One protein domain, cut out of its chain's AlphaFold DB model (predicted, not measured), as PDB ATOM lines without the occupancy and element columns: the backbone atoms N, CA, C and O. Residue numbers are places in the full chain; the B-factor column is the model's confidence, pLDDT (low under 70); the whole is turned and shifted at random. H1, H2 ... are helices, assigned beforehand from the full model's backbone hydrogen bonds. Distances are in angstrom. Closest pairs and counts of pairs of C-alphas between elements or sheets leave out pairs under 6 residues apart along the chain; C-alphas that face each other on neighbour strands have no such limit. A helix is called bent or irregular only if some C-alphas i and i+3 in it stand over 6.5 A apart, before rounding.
ATOM      1  N   THR A   3      20.606 -21.610   5.268       95.12
ATOM      2  CA  THR A   3      19.708 -22.610   5.858       95.12
ATOM      3  C   THR A   3      18.255 -22.217   5.632       95.12
ATOM      4  O   THR A   3      17.850 -21.114   5.999       95.12
ATOM      5  N   GLY A   4      17.471 -23.117   5.034       96.31
ATOM      6  CA  GLY A   4      16.027 -22.954   4.914       96.31
ATOM      7  C   GLY A   4      15.344 -22.898   6.280       96.31
ATOM      8  O   GLY A   4      15.861 -23.364   7.293       96.31
ATOM      9  N   VAL A   5      14.145 -22.330   6.324       97.25
ATOM     10  CA  VAL A   5      13.316 -22.357   7.526       97.25
ATOM     11  C   VAL A   5      12.714 -23.755   7.675       97.25
ATOM     12  O   VAL A   5      12.234 -24.339   6.704       97.25
ATOM     13  N   ALA A   6      12.751 -24.305   8.889       95.69
ATOM     14  CA  ALA A   6      12.197 -25.623   9.192       95.69
ATOM     15  C   ALA A   6      10.654 -25.638   9.142       95.69
ATOM     16  O   ALA A   6      10.004 -24.607   8.962       95.69
ATOM     17  N   ALA A   7      10.043 -26.807   9.348       95.69
ATOM     18  CA  ALA A   7       8.590 -26.992   9.417       95.69
ATOM     19  C   ALA A   7       7.939 -26.355  10.669       95.69
ATOM     20  O   ALA A   7       7.387 -27.034  11.537       95.69
ATOM     21  N   ILE A   8       7.991 -25.021  10.770       95.81
ATOM     22  CA  ILE A   8       7.573 -24.267  11.962       95.81
ATOM     23  C   ILE A   8       6.083 -24.421  12.286       95.81
ATOM     24  O   ILE A   8       5.685 -24.300  13.441       95.81
ATOM     25  N   GLY A   9       5.246 -24.752  11.297       95.62
ATOM     26  CA  GLY A   9       3.818 -25.004  11.499       95.62
ATOM     27  C   GLY A   9       3.540 -26.174  12.448       95.62
ATOM     28  O   GLY A   9       2.435 -26.269  12.982       95.62
ATOM     29  N   CYS A  10       4.528 -27.037  12.681       95.69
ATOM     30  CA  CYS A  10       4.455 -28.156  13.613       95.69
ATOM     31  C   CYS A  10       4.997 -27.835  15.019       95.69
ATOM     32  O   CYS A  10       4.901 -28.684  15.903       95.69
ATOM     33  N   MET A  11       5.563 -26.644  15.254       96.06
ATOM     34  CA  MET A  11       6.132 -26.282  16.558       96.06
ATOM     35  C   MET A  11       5.056 -26.277  17.655       96.06
ATOM     36  O   MET A  11       3.950 -25.768  17.417       96.06
ATOM     37  N   PRO A  12       5.365 -26.744  18.881       96.88
ATOM     38  CA  PRO A  12       4.386 -26.812  19.962       96.88
ATOM     39  C   PRO A  12       3.700 -25.470  20.247       96.88
ATOM     40  O   PRO A  12       2.502 -25.447  20.531       96.88
ATOM     41  N   TYR A  13       4.409 -24.342  20.115       96.62
ATOM     42  CA  TYR A  13       3.826 -23.004  20.261       96.62
ATOM     43  C   TYR A  13       2.704 -22.712  19.250       96.62
ATOM     44  O   TYR A  13       1.620 -22.261  19.634       96.62
ATOM     45  N   LEU A  14       2.928 -22.990  17.961       95.38
ATOM     46  CA  LEU A  14       1.934 -22.736  16.913       95.38
ATOM     47  C   LEU A  14       0.761 -23.713  17.014       95.38
ATOM     48  O   LEU A  14      -0.395 -23.300  16.889       95.38
ATOM     49  N   LEU A  15       1.027 -24.973  17.362       95.00
ATOM     50  CA  LEU A  15      -0.020 -25.951  17.663       95.00
ATOM     51  C   LEU A  15      -0.866 -25.536  18.879       95.00
ATOM     52  O   LEU A  15      -2.085 -25.709  18.885       95.00
ATOM     53  N   ALA A  16      -0.249 -24.950  19.909       94.62
ATOM     54  CA  ALA A  16      -0.945 -24.502  21.113       94.62
ATOM     55  C   ALA A  16      -1.864 -23.291  20.874       94.62
ATOM     56  O   ALA A  16      -2.855 -23.134  21.605       94.62
ATOM     57  N   LYS A  17      -1.534 -22.460  19.872       92.06
ATOM     58  CA  LYS A  17      -2.318 -21.301  19.413       92.06
ATOM     59  C   LYS A  17      -3.384 -21.644  18.372       92.06
ATOM     60  O   LYS A  17      -4.389 -20.945  18.298       92.06
ATOM     61  N   SER A  18      -3.178 -22.702  17.593       90.06
ATOM     62  CA  SER A  18      -4.165 -23.219  16.638       90.06
ATOM     63  C   SER A  18      -5.468 -23.627  17.349       90.06
ATOM     64  O   SER A  18      -5.417 -23.974  18.530       90.06
ATOM     65  N   PRO A  19      -6.647 -23.631  16.701       83.81
ATOM     66  CA  PRO A  19      -7.879 -24.150  17.301       83.81
ATOM     67  C   PRO A  19      -7.736 -25.584  17.849       83.81
ATOM     68  O   PRO A  19      -6.887 -26.367  17.414       83.81
ATOM     69  N   GLN A  20      -8.554 -25.938  18.845       64.50
ATOM     70  CA  GLN A  20      -8.427 -27.194  19.608       64.50
ATOM     71  C   GLN A  20      -8.595 -28.461  18.755       64.50
ATOM     72  O   GLN A  20      -8.065 -29.509  19.107       64.50
ATOM     73  N   THR A  21      -9.264 -28.348  17.609       64.88
ATOM     74  CA  THR A  21      -9.598 -29.465  16.718       64.88
ATOM     75  C   THR A  21      -8.511 -29.801  15.697       64.88
ATOM     76  O   THR A  21      -8.547 -30.885  15.117       64.88
ATOM     77  N   SER A  22      -7.520 -28.926  15.474       67.69
ATOM     78  CA  SER A  22      -6.423 -29.235  14.553       67.69
ATOM     79  C   SER A  22      -5.270 -29.899  15.299       67.69
ATOM     80  O   SER A  22      -4.523 -29.253  16.033       67.69
ATOM     81  N   SER A  23      -5.118 -31.207  15.096       69.56
ATOM     82  CA  SER A  23      -3.910 -31.953  15.469       69.56
ATOM     83  C   SER A  23      -2.843 -31.920  14.369       69.56
ATOM     84  O   SER A  23      -1.785 -32.533  14.525       69.56
ATOM     85  N   ARG A  24      -3.123 -31.242  13.249       85.94
ATOM     86  CA  ARG A  24      -2.234 -31.100  12.094       85.94
ATOM     87  C   ARG A  24      -1.374 -29.850  12.246       85.94
ATOM     88  O   ARG A  24      -1.766 -28.899  12.923       85.94
ATOM     89  N   CYS A  25      -0.220 -29.854  11.587       92.81
ATOM     90  CA  CYS A  25       0.609 -28.662  11.488       92.81
ATOM     91  C   CYS A  25      -0.166 -27.508  10.841       92.81
ATOM     92  O   CYS A  25      -1.075 -27.714  10.032       92.81
ATOM     93  N   VAL A  26       0.166 -26.283  11.234       93.81
ATOM     94  CA  VAL A  26      -0.547 -25.083  10.797       93.81
ATOM     95  C   VAL A  26      -0.087 -24.693   9.391       93.81
ATOM     96  O   VAL A  26       0.953 -24.056   9.218       93.81
ATOM     97  N   GLU A  27      -0.889 -25.060   8.389       92.75
ATOM     98  CA  GLU A  27      -0.518 -24.963   6.970       92.75
ATOM     99  C   GLU A  27      -0.206 -23.539   6.501       92.75
ATOM    100  O   GLU A  27       0.682 -23.343   5.678       92.75
ATOM    101  N   TYR A  28      -0.861 -22.529   7.080       92.38
ATOM    102  CA  TYR A  28      -0.568 -21.123   6.789       92.38
ATOM    103  C   TYR A  28       0.931 -20.792   6.935       92.38
ATOM    104  O   TYR A  28       1.513 -20.155   6.057       92.38
ATOM    105  N   PHE A  29       1.579 -21.278   8.001       94.38
ATOM    106  CA  PHE A  29       3.008 -21.043   8.215       94.38
ATOM    107  C   PHE A  29       3.876 -21.874   7.267       94.38
ATOM    108  O   PHE A  29       4.899 -21.384   6.800       94.38
ATOM    109  N   HIS A  30       3.470 -23.103   6.939       95.25
ATOM    110  CA  HIS A  30       4.198 -23.926   5.971       95.25
ATOM    111  C   HIS A  30       4.197 -23.310   4.575       95.25
ATOM    112  O   HIS A  30       5.244 -23.265   3.938       95.25
ATOM    113  N   SER A  31       3.068 -22.772   4.117       96.50
ATOM    114  CA  SER A  31       2.983 -22.085   2.825       96.50
ATOM    115  C   SER A  31       3.957 -20.909   2.733       96.50
ATOM    116  O   SER A  31       4.686 -20.795   1.748       96.50
ATOM    117  N   ALA A  32       4.037 -20.079   3.779       97.19
ATOM    118  CA  ALA A  32       4.997 -18.977   3.836       97.19
ATOM    119  C   ALA A  32       6.455 -19.476   3.813       97.19
ATOM    120  O   ALA A  32       7.278 -18.944   3.067       97.19
ATOM    121  N   VAL A  33       6.760 -20.531   4.575       98.06
ATOM    122  CA  VAL A  33       8.096 -21.141   4.610       98.06
ATOM    123  C   VAL A  33       8.499 -21.719   3.257       98.06
ATOM    124  O   VAL A  33       9.610 -21.458   2.809       98.06
ATOM    125  N   ARG A  34       7.613 -22.441   2.560       97.69
ATOM    126  CA  ARG A  34       7.928 -23.012   1.241       97.69
ATOM    127  C   ARG A  34       8.276 -21.926   0.219       97.69
ATOM    128  O   ARG A  34       9.233 -22.088  -0.533       97.69
ATOM    129  N   ILE A  35       7.556 -20.800   0.228       98.25
ATOM    130  CA  ILE A  35       7.860 -19.650  -0.642       98.25
ATOM    131  C   ILE A  35       9.232 -19.056  -0.300       98.25
ATOM    132  O   ILE A  35      10.030 -18.793  -1.202       98.25
ATOM    133  N   PHE A  36       9.514 -18.846   0.989       98.56
ATOM    134  CA  PHE A  36      10.798 -18.313   1.441       98.56
ATOM    135  C   PHE A  36      11.960 -19.239   1.060       98.56
ATOM    136  O   PHE A  36      12.921 -18.790   0.442       98.56
ATOM    137  N   ASN A  37      11.843 -20.535   1.354       98.44
ATOM    138  CA  ASN A  37      12.868 -21.539   1.079       98.44
ATOM    139  C   ASN A  37      13.148 -21.682  -0.422       98.44
ATOM    140  O   ASN A  37      14.308 -21.760  -0.816       98.44
ATOM    141  N   ALA A  38      12.115 -21.638  -1.272       98.19
ATOM    142  CA  ALA A  38      12.291 -21.667  -2.725       98.19
ATOM    143  C   ALA A  38      13.100 -20.460  -3.232       98.19
ATOM    144  O   ALA A  38      14.008 -20.620  -4.047       98.19
ATOM    145  N   LYS A  39      12.816 -19.256  -2.715       98.56
ATOM    146  CA  LYS A  39      13.580 -18.044  -3.048       98.56
ATOM    147  C   LYS A  39      15.001 -18.082  -2.487       98.56
ATOM    148  O   LYS A  39      15.927 -17.666  -3.173       98.56
ATOM    149  N   LEU A  40      15.181 -18.600  -1.273       98.56
ATOM    150  CA  LEU A  40      16.497 -18.748  -0.651       98.56
ATOM    151  C   LEU A  40      17.379 -19.728  -1.431       98.56
ATOM    152  O   LEU A  40      18.566 -19.474  -1.611       98.56
ATOM    153  N   LYS A  41      16.796 -20.825  -1.923       98.06
ATOM    154  CA  LYS A  41      17.491 -21.782  -2.783       98.06
ATOM    155  C   LYS A  41      17.900 -21.148  -4.115       98.06
ATOM    156  O   LYS A  41      19.046 -21.305  -4.504       98.06
ATOM    157  N   ALA A  42      17.019 -20.386  -4.766       98.38
ATOM    158  CA  ALA A  42      17.367 -19.668  -6.000       98.38
ATOM    159  C   ALA A  42      18.487 -18.631  -5.784       98.38
ATOM    160  O   ALA A  42      19.382 -18.503  -6.614       98.38
ATOM    161  N   LEU A  43      18.501 -17.950  -4.632       98.50
ATOM    162  CA  LEU A  43      19.580 -17.023  -4.275       98.50
ATOM    163  C   LEU A  43      20.947 -17.723  -4.189       98.50
ATOM    164  O   LEU A  43      21.965 -17.099  -4.469       98.50
ATOM    165  N   VAL A  44      21.001 -19.010  -3.826       98.38
ATOM    166  CA  VAL A  44      22.261 -19.772  -3.849       98.38
ATOM    167  C   VAL A  44      22.828 -19.875  -5.265       98.38
ATOM    168  O   VAL A  44      24.045 -19.778  -5.426       98.38
ATOM    169  N   ASP A  45      21.978 -20.013  -6.283       98.25
ATOM    170  CA  ASP A  45      22.420 -20.040  -7.681       98.25
ATOM    171  C   ASP A  45      22.966 -18.679  -8.114       98.25
ATOM    172  O   ASP A  45      24.033 -18.605  -8.726       98.25
ATOM    173  N   ASP A  46      22.278 -17.598  -7.736       98.44
ATOM    174  CA  ASP A  46      22.733 -16.233  -8.004       98.44
ATOM    175  C   ASP A  46      24.088 -15.949  -7.345       98.44
ATOM    176  O   ASP A  46      25.015 -15.487  -8.005       98.44
ATOM    177  N   LEU A  47      24.248 -16.308  -6.069       98.50
ATOM    178  CA  LEU A  47      25.498 -16.108  -5.340       98.50
ATOM    179  C   LEU A  47      26.656 -16.921  -5.933       98.50
ATOM    180  O   LEU A  47      27.761 -16.403  -6.060       98.50
ATOM    181  N   ASN A  48      26.422 -18.178  -6.320       97.94
ATOM    182  CA  ASN A  48      27.463 -19.007  -6.937       97.94
ATOM    183  C   ASN A  48      27.848 -18.534  -8.347       97.94
ATOM    184  O   ASN A  48      28.967 -18.799  -8.790       97.94
ATOM    185  N   ARG A  49      26.939 -17.858  -9.060       97.75
ATOM    186  CA  ARG A  49      27.228 -17.220 -10.350       97.75
ATOM    187  C   ARG A  49      28.028 -15.932 -10.166       97.75
ATOM    188  O   ARG A  49      28.986 -15.712 -10.903       97.75
ATOM    189  N   ASP A  50      27.628 -15.097  -9.213       98.44
ATOM    190  CA  ASP A  50      28.157 -13.741  -9.060       98.44
ATOM    191  C   ASP A  50      29.491 -13.713  -8.278       98.44
ATOM    192  O   ASP A  50      30.301 -12.810  -8.483       98.44
ATOM    193  N   TYR A  51      29.759 -14.722  -7.437       97.81
ATOM    194  CA  TYR A  51      30.976 -14.836  -6.618       97.81
ATOM    195  C   TYR A  51      31.701 -16.166  -6.871       97.81
ATOM    196  O   TYR A  51      31.496 -17.159  -6.173       97.81
ATOM    197  N   SER A  52      32.568 -16.198  -7.884       94.38
ATOM    198  CA  SER A  52      33.248 -17.425  -8.332       94.38
ATOM    199  C   SER A  52      34.299 -17.972  -7.353       94.38
ATOM    200  O   SER A  52      34.587 -19.174  -7.381       94.38
ATOM    201  N   ASP A  53      34.833 -17.114  -6.482       96.38
ATOM    202  CA  ASP A  53      35.808 -17.419  -5.427       96.38
ATOM    203  C   ASP A  53      35.171 -17.986  -4.148       96.38
ATOM    204  O   ASP A  53      35.868 -18.475  -3.261       96.38
ATOM    205  N   SER A  54      33.841 -17.959  -4.069       96.31
ATOM    206  CA  SER A  54      33.059 -18.417  -2.929       96.31
ATOM    207  C   SER A  54      32.147 -19.579  -3.325       96.31
ATOM    208  O   SER A  54      31.824 -19.789  -4.496       96.31
ATOM    209  N   LYS A  55      31.737 -20.381  -2.335       96.31
ATOM    210  CA  LYS A  55      30.822 -21.511  -2.538       96.31
ATOM    211  C   LYS A  55      29.669 -21.447  -1.556       96.31
ATOM    212  O   LYS A  55      29.842 -21.489  -0.337       96.31
ATOM    213  N   PHE A  56      28.470 -21.363  -2.112       97.50
ATOM    214  CA  PHE A  56      27.227 -21.293  -1.369       97.50
ATOM    215  C   PHE A  56      26.446 -22.584  -1.573       97.50
ATOM    216  O   PHE A  56      26.335 -23.100  -2.683       97.50
ATOM    217  N   ILE A  57      25.887 -23.095  -0.482       95.94
ATOM    218  CA  ILE A  57      24.966 -24.229  -0.499       95.94
ATOM    219  C   ILE A  57      23.718 -23.866   0.293       95.94
ATOM    220  O   ILE A  57      23.807 -23.139   1.287       95.94
ATOM    221  N   TYR A  58      22.581 -24.391  -0.136       96.69
ATOM    222  CA  TYR A  58      21.298 -24.368   0.541       96.69
ATOM    223  C   TYR A  58      21.128 -25.633   1.386       96.69
ATOM    224  O   TYR A  58      21.468 -26.725   0.929       96.69
ATOM    225  N   ILE A  59      20.574 -25.490   2.591       94.88
ATOM    226  CA  ILE A  59      20.265 -26.603   3.496       94.88
ATOM    227  C   ILE A  59      18.749 -26.716   3.688       94.88
ATOM    228  O   ILE A  59      18.106 -25.785   4.177       94.88
ATOM    229  N   GLU A  60      18.183 -27.871   3.343       93.88
ATOM    230  CA  GLU A  60      16.749 -28.160   3.374       93.88
ATOM    231  C   GLU A  60      16.296 -28.613   4.772       93.88
ATOM    232  O   GLU A  60      16.174 -29.800   5.098       93.88
ATOM    233  N   PHE A  61      16.068 -27.635   5.645       93.62
ATOM    234  CA  PHE A  61      15.598 -27.873   7.012       93.62
ATOM    235  C   PHE A  61      14.108 -28.211   7.097       93.62
ATOM    236  O   PHE A  61      13.690 -28.829   8.079       93.62
ATOM    237  N   PHE A  62      13.294 -27.807   6.115       95.38
ATOM    238  CA  PHE A  62      11.856 -28.064   6.157       95.38
ATOM    239  C   PHE A  62      11.577 -29.556   6.012       95.38
ATOM    240  O   PHE A  62      11.003 -30.159   6.918       95.38
ATOM    241  N   GLU A  63      12.044 -30.154   4.915       93.38
ATOM    242  CA  GLU A  63      11.795 -31.569   4.627       93.38
ATOM    243  C   GLU A  63      12.524 -32.483   5.616       93.38
ATOM    244  O   GLU A  63      11.973 -33.489   6.054       93.38
ATOM    245  N   SER A  64      13.729 -32.112   6.064       92.12
ATOM    246  CA  SER A  64      14.458 -32.929   7.044       92.12
ATOM    247  C   SER A  64      13.759 -32.999   8.405       92.12
ATOM    248  O   SER A  64      13.789 -34.053   9.044       92.12
ATOM    249  N   LEU A  65      13.098 -31.919   8.847       94.00
ATOM    250  CA  LEU A  65      12.265 -31.955  10.052       94.00
ATOM    251  C   LEU A  65      10.936 -32.683   9.800       94.00
ATOM    252  O   LEU A  65      10.524 -33.463  10.657       94.00
ATOM    253  N   GLN A  66      10.284 -32.470   8.648       94.12
ATOM    254  CA  GLN A  66       9.061 -33.204   8.287       94.12
ATOM    255  C   GLN A  66       9.285 -34.713   8.303       94.12
ATOM    256  O   GLN A  66       8.516 -35.441   8.921       94.12
ATOM    257  N   GLU A  67      10.393 -35.187   7.735       92.75
ATOM    258  CA  GLU A  67      10.707 -36.614   7.713       92.75
ATOM    259  C   GLU A  67      10.823 -37.203   9.129       92.75
ATOM    260  O   GLU A  67      10.354 -38.312   9.386       92.75
ATOM    261  N   ILE A  68      11.401 -36.457  10.080       93.69
ATOM    262  CA  ILE A  68      11.469 -36.870  11.492       93.69
ATOM    263  C   ILE A  68      10.067 -36.919  12.121       93.69
ATOM    264  O   ILE A  68       9.743 -37.842  12.878       93.69
ATOM    265  N   LEU A  69       9.227 -35.930  11.813       94.75
ATOM    266  CA  LEU A  69       7.868 -35.835  12.337       94.75
ATOM    267  C   LEU A  69       6.959 -36.944  11.783       94.75
ATOM    268  O   LEU A  69       6.199 -37.543  12.549       94.75
ATOM    269  N   ASP A  70       7.094 -37.299  10.511       92.69
ATOM    270  CA  ASP A  70       6.225 -38.270   9.845       92.69
ATOM    271  C   ASP A  70       6.678 -39.720  10.056       92.69
ATOM    272  O   ASP A  70       5.851 -40.626  10.178       92.69
ATOM    273  N   SER A  71       7.984 -39.965  10.189       89.69
ATOM    274  CA  SER A  71       8.522 -41.325  10.278       89.69
ATOM    275  C   SER A  71       8.483 -41.899  11.700       89.69
ATOM    276  O   SER A  71       8.994 -41.273  12.636       89.69
ATOM    277  N   PRO A  72       7.942 -43.110  11.918       89.31
ATOM    278  CA  PRO A  72       8.044 -43.794  13.208       89.31
ATOM    279  C   PRO A  72       9.461 -44.332  13.486       89.31
ATOM    280  O   PRO A  72       9.784 -44.651  14.627       89.31
ATOM    281  N   SER A  73      10.327 -44.411  12.472       90.94
ATOM    282  CA  SER A  73      11.606 -45.132  12.535       90.94
ATOM    283  C   SER A  73      12.701 -44.440  13.354       90.94
ATOM    284  O   SER A  73      13.746 -45.035  13.589       90.94
ATOM    285  N   TYR A  74      12.487 -43.192  13.787       91.81
ATOM    286  CA  TYR A  74      13.481 -42.421  14.546       91.81
ATOM    287  C   TYR A  74      13.373 -42.571  16.067       91.81
ATOM    288  O   TYR A  74      14.150 -41.954  16.784       91.81
ATOM    289  N   GLY A  75      12.423 -43.368  16.567       93.75
ATOM    290  CA  GLY A  75      12.282 -43.632  18.004       93.75
ATOM    291  C   GLY A  75      11.632 -42.505  18.815       93.75
ATOM    292  O   GLY A  75      11.525 -42.626  20.030       93.75
ATOM    293  N   PHE A  76      11.156 -41.430  18.174       97.19
ATOM    294  CA  PHE A  76      10.423 -40.363  18.860       97.19
ATOM    295  C   PHE A  76       8.955 -40.726  19.070       97.19
ATOM    296  O   PHE A  76       8.167 -40.776  18.119       97.19
ATOM    297  N   ALA A 119      18.610 -35.057  20.663       96.94
ATOM    298  CA  ALA A 119      18.394 -36.303  19.931       96.94
ATOM    299  C   ALA A 119      17.859 -36.057  18.508       96.94
ATOM    300  O   ALA A 119      18.379 -36.620  17.541       96.94
ATOM    301  N   ALA A 120      16.860 -35.179  18.360       96.25
ATOM    302  CA  ALA A 120      16.314 -34.815  17.054       96.25
ATOM    303  C   ALA A 120      17.335 -34.045  16.204       96.25
ATOM    304  O   ALA A 120      17.514 -34.359  15.024       96.25
ATOM    305  N   SER A 121      18.063 -33.101  16.805       95.69
ATOM    306  CA  SER A 121      19.125 -32.353  16.130       95.69
ATOM    307  C   SER A 121      20.260 -33.257  15.641       95.69
ATOM    308  O   SER A 121      20.713 -33.094  14.512       95.69
ATOM    309  N   LEU A 122      20.689 -34.250  16.426       94.44
ATOM    310  CA  LEU A 122      21.732 -35.200  16.023       94.44
ATOM    311  C   LEU A 122      21.310 -36.046  14.817       94.44
ATOM    312  O   LEU A 122      22.116 -36.273  13.915       94.44
ATOM    313  N   ILE A 123      20.055 -36.504  14.777       91.75
ATOM    314  CA  ILE A 123      19.519 -37.243  13.625       91.75
ATOM    315  C   ILE A 123      19.480 -36.345  12.388       91.75
ATOM    316  O   ILE A 123      19.917 -36.765  11.316       91.75
ATOM    317  N   GLN A 124      18.997 -35.109  12.536       89.38
ATOM    318  CA  GLN A 124      18.928 -34.153  11.435       89.38
ATOM    319  C   GLN A 124      20.327 -33.849  10.885       89.38
ATOM    320  O   GLN A 124      20.568 -34.035   9.698       89.38
ATOM    321  N   VAL A 125      21.285 -33.487  11.744       88.38
ATOM    322  CA  VAL A 125      22.668 -33.173  11.347       88.38
ATOM    323  C   VAL A 125      23.341 -34.355  10.649       88.38
ATOM    324  O   VAL A 125      23.935 -34.163   9.591       88.38
ATOM    325  N   LYS A 126      23.206 -35.587  11.161       87.88
ATOM    326  CA  LYS A 126      23.780 -36.778  10.503       87.88
ATOM    327  C   LYS A 126      23.296 -36.933   9.062       87.88
ATOM    328  O   LYS A 126      24.085 -37.280   8.191       87.88
ATOM    329  N   LYS A 127      22.023 -36.639   8.793       82.75
ATOM    330  CA  LYS A 127      21.473 -36.684   7.432       82.75
ATOM    331  C   LYS A 127      21.998 -35.565   6.544       82.75
ATOM    332  O   LYS A 127      22.293 -35.815   5.387       82.75
ATOM    333  N   LEU A 128      22.127 -34.353   7.081       82.94
ATOM    334  CA  LEU A 128      22.639 -33.203   6.329       82.94
ATOM    335  C   LEU A 128      24.117 -33.364   5.932       82.94
ATOM    336  O   LEU A 128      24.550 -32.798   4.930       82.94
ATOM    337  N   PHE A 129      24.893 -34.104   6.728       83.19
ATOM    338  CA  PHE A 129      26.315 -34.360   6.482       83.19
ATOM    339  C   PHE A 129      26.585 -35.611   5.636       83.19
ATOM    340  O   PHE A 129      27.637 -35.688   4.998       83.19
ATOM    341  N   ASN A 130      25.686 -36.600   5.639       72.00
ATOM    342  CA  ASN A 130      25.916 -37.867   4.949       72.00
ATOM    343  C   ASN A 130      25.699 -37.754   3.436       72.00
ATOM    344  O   ASN A 130      24.755 -37.129   2.965       72.00
ATOM    345  N   ASN A 131      26.552 -38.446   2.680       62.88
ATOM    346  CA  ASN A 131      26.544 -38.471   1.217       62.88
ATOM    347  C   ASN A 131      25.589 -39.541   0.643       62.88
ATOM    348  O   ASN A 131      25.896 -40.173  -0.366       62.88
ATOM    349  N   ASP A 132      24.484 -39.832   1.340       64.12
ATOM    350  CA  ASP A 132      23.561 -40.886   0.918       64.12
ATOM    351  C   ASP A 132      22.672 -40.368  -0.220       64.12
ATOM    352  O   ASP A 132      21.897 -39.419  -0.069       64.12
ATOM    353  N   SER A 133      22.795 -41.006  -1.381       51.31
ATOM    354  CA  SER A 133      22.228 -40.615  -2.675       51.31
ATOM    355  C   SER A 133      20.695 -40.691  -2.752       51.31
ATOM    356  O   SER A 133      20.121 -40.473  -3.818       51.31
ATOM    357  N   ARG A 134      20.011 -40.973  -1.633       53.41
ATOM    358  CA  ARG A 134      18.547 -41.104  -1.550       53.41
ATOM    359  C   ARG A 134      17.816 -39.863  -1.029       53.41
ATOM    360  O   ARG A 134      16.634 -39.723  -1.325       53.41
ATOM    361  N   SER A 135      18.476 -38.952  -0.306       56.97
ATOM    362  CA  SER A 135      17.852 -37.696   0.151       56.97
ATOM    363  C   SER A 135      18.904 -36.617   0.426       56.97
ATOM    364  O   SER A 135      19.311 -36.392   1.568       56.97
ATOM    365  N   SER A 136      19.364 -35.920  -0.613       69.88
ATOM    366  CA  SER A 136      20.190 -34.737  -0.371       69.88
ATOM    367  C   SER A 136      19.307 -33.608   0.164       69.88
ATOM    368  O   SER A 136      18.624 -32.920  -0.591       69.88
ATOM    369  N   PHE A 137      19.356 -33.373   1.475       90.31
ATOM    370  CA  PHE A 137      18.822 -32.163   2.113       90.31
ATOM    371  C   PHE A 137      19.742 -30.951   1.899       90.31
ATOM    372  O   PHE A 137      19.799 -30.033   2.716       90.31
ATOM    373  N   THR A 138      20.520 -30.971   0.825       92.00
ATOM    374  CA  THR A 138      21.526 -29.969   0.501       92.00
ATOM    375  C   THR A 138      21.549 -29.725  -1.000       92.00
ATOM    376  O   THR A 138      21.200 -30.600  -1.795       92.00
ATOM    377  N   TYR A 139      21.921 -28.518  -1.406       93.31
ATOM    378  CA  TYR A 139      21.971 -28.130  -2.812       93.31
ATOM    379  C   TYR A 139      22.991 -27.000  -3.029       93.31
ATOM    380  O   TYR A 139      23.023 -26.097  -2.202       93.31
ATOM    381  N   PRO A 140      23.786 -26.976  -4.112       93.38
ATOM    382  CA  PRO A 140      23.902 -28.006  -5.149       93.38
ATOM    383  C   PRO A 140      24.796 -29.190  -4.754       93.38
ATOM    384  O   PRO A 140      24.825 -30.182  -5.472       93.38
ATOM    385  N   MET A 141      25.498 -29.104  -3.624       90.06
ATOM    386  CA  MET A 141      26.390 -30.150  -3.118       90.06
ATOM    387  C   MET A 141      26.198 -30.352  -1.613       90.06
ATOM    388  O   MET A 141      25.626 -29.497  -0.929       90.06
ATOM    389  N   THR A 142      26.692 -31.475  -1.106       89.44
ATOM    390  CA  THR A 142      26.630 -31.836   0.313       89.44
ATOM    391  C   THR A 142      27.568 -30.998   1.173       89.44
ATOM    392  O   THR A 142      28.552 -30.428   0.698       89.44
ATOM    393  N   ILE A 143      27.296 -30.960   2.482       90.06
ATOM    394  CA  ILE A 143      28.205 -30.326   3.453       90.06
ATOM    395  C   ILE A 143      29.580 -31.005   3.414       90.06
ATOM    396  O   ILE A 143      30.603 -30.331   3.513       90.06
ATOM    397  N   LEU A 144      29.614 -32.329   3.236       88.12
ATOM    398  CA  LEU A 144      30.859 -33.086   3.161       88.12
ATOM    399  C   LEU A 144      31.674 -32.748   1.908       88.12
ATOM    400  O   LEU A 144      32.897 -32.693   1.987       88.12
ATOM    401  N   GLU A 145      31.023 -32.549   0.764       89.38
ATOM    402  CA  GLU A 145      31.702 -32.106  -0.456       89.38
ATOM    403  C   GLU A 145      32.196 -30.666  -0.315       89.38
ATOM    404  O   GLU A 145      33.344 -30.396  -0.650       89.38
ATOM    405  N   LEU A 146      31.378 -29.767   0.250       91.31
ATOM    406  CA  LEU A 146      31.774 -28.381   0.519       91.31
ATOM    407  C   LEU A 146      33.000 -28.303   1.442       91.31
ATOM    408  O   LEU A 146      33.896 -27.507   1.196       91.31
ATOM    409  N   ALA A 147      33.056 -29.132   2.487       91.00
ATOM    410  CA  ALA A 147      34.158 -29.152   3.453       91.00
ATOM    411  C   ALA A 147      35.481 -29.709   2.890       91.00
ATOM    412  O   ALA A 147      36.498 -29.660   3.577       91.00
ATOM    413  N   LYS A 148      35.459 -30.287   1.684       91.12
ATOM    414  CA  LYS A 148      36.632 -30.849   0.998       91.12
ATOM    415  C   LYS A 148      37.181 -29.941  -0.107       91.12
ATOM    416  O   LYS A 148      38.148 -30.346  -0.754       91.12
TER     417      LYS A 148
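Overview. This is residues 3 to 76 and 119 to 148 of the 149 residues of an uncharacterized protein of Punica granatum (UniProt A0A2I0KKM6). One long helix, H2, makes the long side of this elongated model, and two extended stretches, residues 3 to 9 and residues 55 to 60, run along one side of it, between it and a group of three shorter helices, H3, H4 and H5, of which H4 packs on H3, and H5 comes close to H4 where H4 ends, at Phe 129. The small helix H1 lies by itself near the end where H2 begins, and at the opposite end residues 49 to 54 stick out as the chain folds back from H2. The grouping is not tight: H1 and H2 touch no other helix. The printed part has 104 residues with five named helices, H1 to H5 in order along the chain, and no named strand; the class is all helix. The whole is only just loose, close to compact, with a radius of gyration of the C-alphas of 15.6 A and spans of 52 by 29 by 19 A.

Along the chain. H2 is the longest helix, residues 27 to 50, 24 residues, and its first and last C-alphas are 34.7 A apart; it begins at C-alpha 27 (-0.518, -24.963, 6.970) and ends at C-alpha 50 (28.157, -13.741, -9.060). Before it comes H1, residues 12 to 17, 8.7 A from first to last C-alpha, beginning at C-alpha 12 (4.386, -26.812, 19.962). After H2 comes H3, residues 61 to 70, 14.3 A long. H4, residues 119 to 129, is 15.7 A long and begins at the first residue printed after the cut. H5, residues 143 to 146, is 5.0 A long and ends at C-alpha 146 (31.774, -28.381, 0.519). No helix is bent or irregular.

Arrangement. H2 touches no helix, but H2 and H3 are near each other, with 6 pairs of C-alphas within 10 A. H3 has its centre nearest to the mean of the C-alphas, at 7.0 A, and the centre of H2 is 10.9 A from that mean. H3 and H4 touch, and their closest C-alphas are those of Ser 64 and Gln 124, 6.4 A apart. Their lines stand at a steep tilt of 51 degrees, and they run opposite ways, with centres 10.7 A apart. H4 and H5 only just touch, with 3 pairs of C-alphas within 8 A, the closest being those of Phe 129 and Ile 143 at 5.4 A. H5 is apart from H2 and from H3, and H4 is apart from H2. H1 is apart from H2, H3, H4 and H5, and its centre is the farthest from the mean of the C-alphas, at 19.7 A. Residues 58 to 59, in the link from H2 to H3, pair with residues 138 to 139, in the link from H4 to H5, as antiparallel strands do, though these stretches are too short to be named. In H1 and H4 every O i to N i+4 pair is within hydrogen-bond range, in H2 19 of 20 and in H3 5 of 6 are, and H5 is too short for such a pair.

Size, cuts and confidence. The two C-alphas farthest apart are those of Thr 21 and Asp 53, at 51.9 A, while the first and last printed C-alphas, of Thr 3 and Lys 148, are 19.4 A apart. Residues 77 to 118 are not printed; they belong to the link from H3 to H4 across the cut, where C-alphas 76 and 119 are 9.0 A apart. Of the links printed whole, H1 to H2 and H2 to H3 are short, and H4 to H5 is long, with 13 residues, 130 to 142. Residues 49 to 54, of which 49 and 50 belong to H2, stand free. The mean pLDDT of the printed part is 90.8, and the model's confidence is low, under 70, at residues 20 to 23 and 131 to 136.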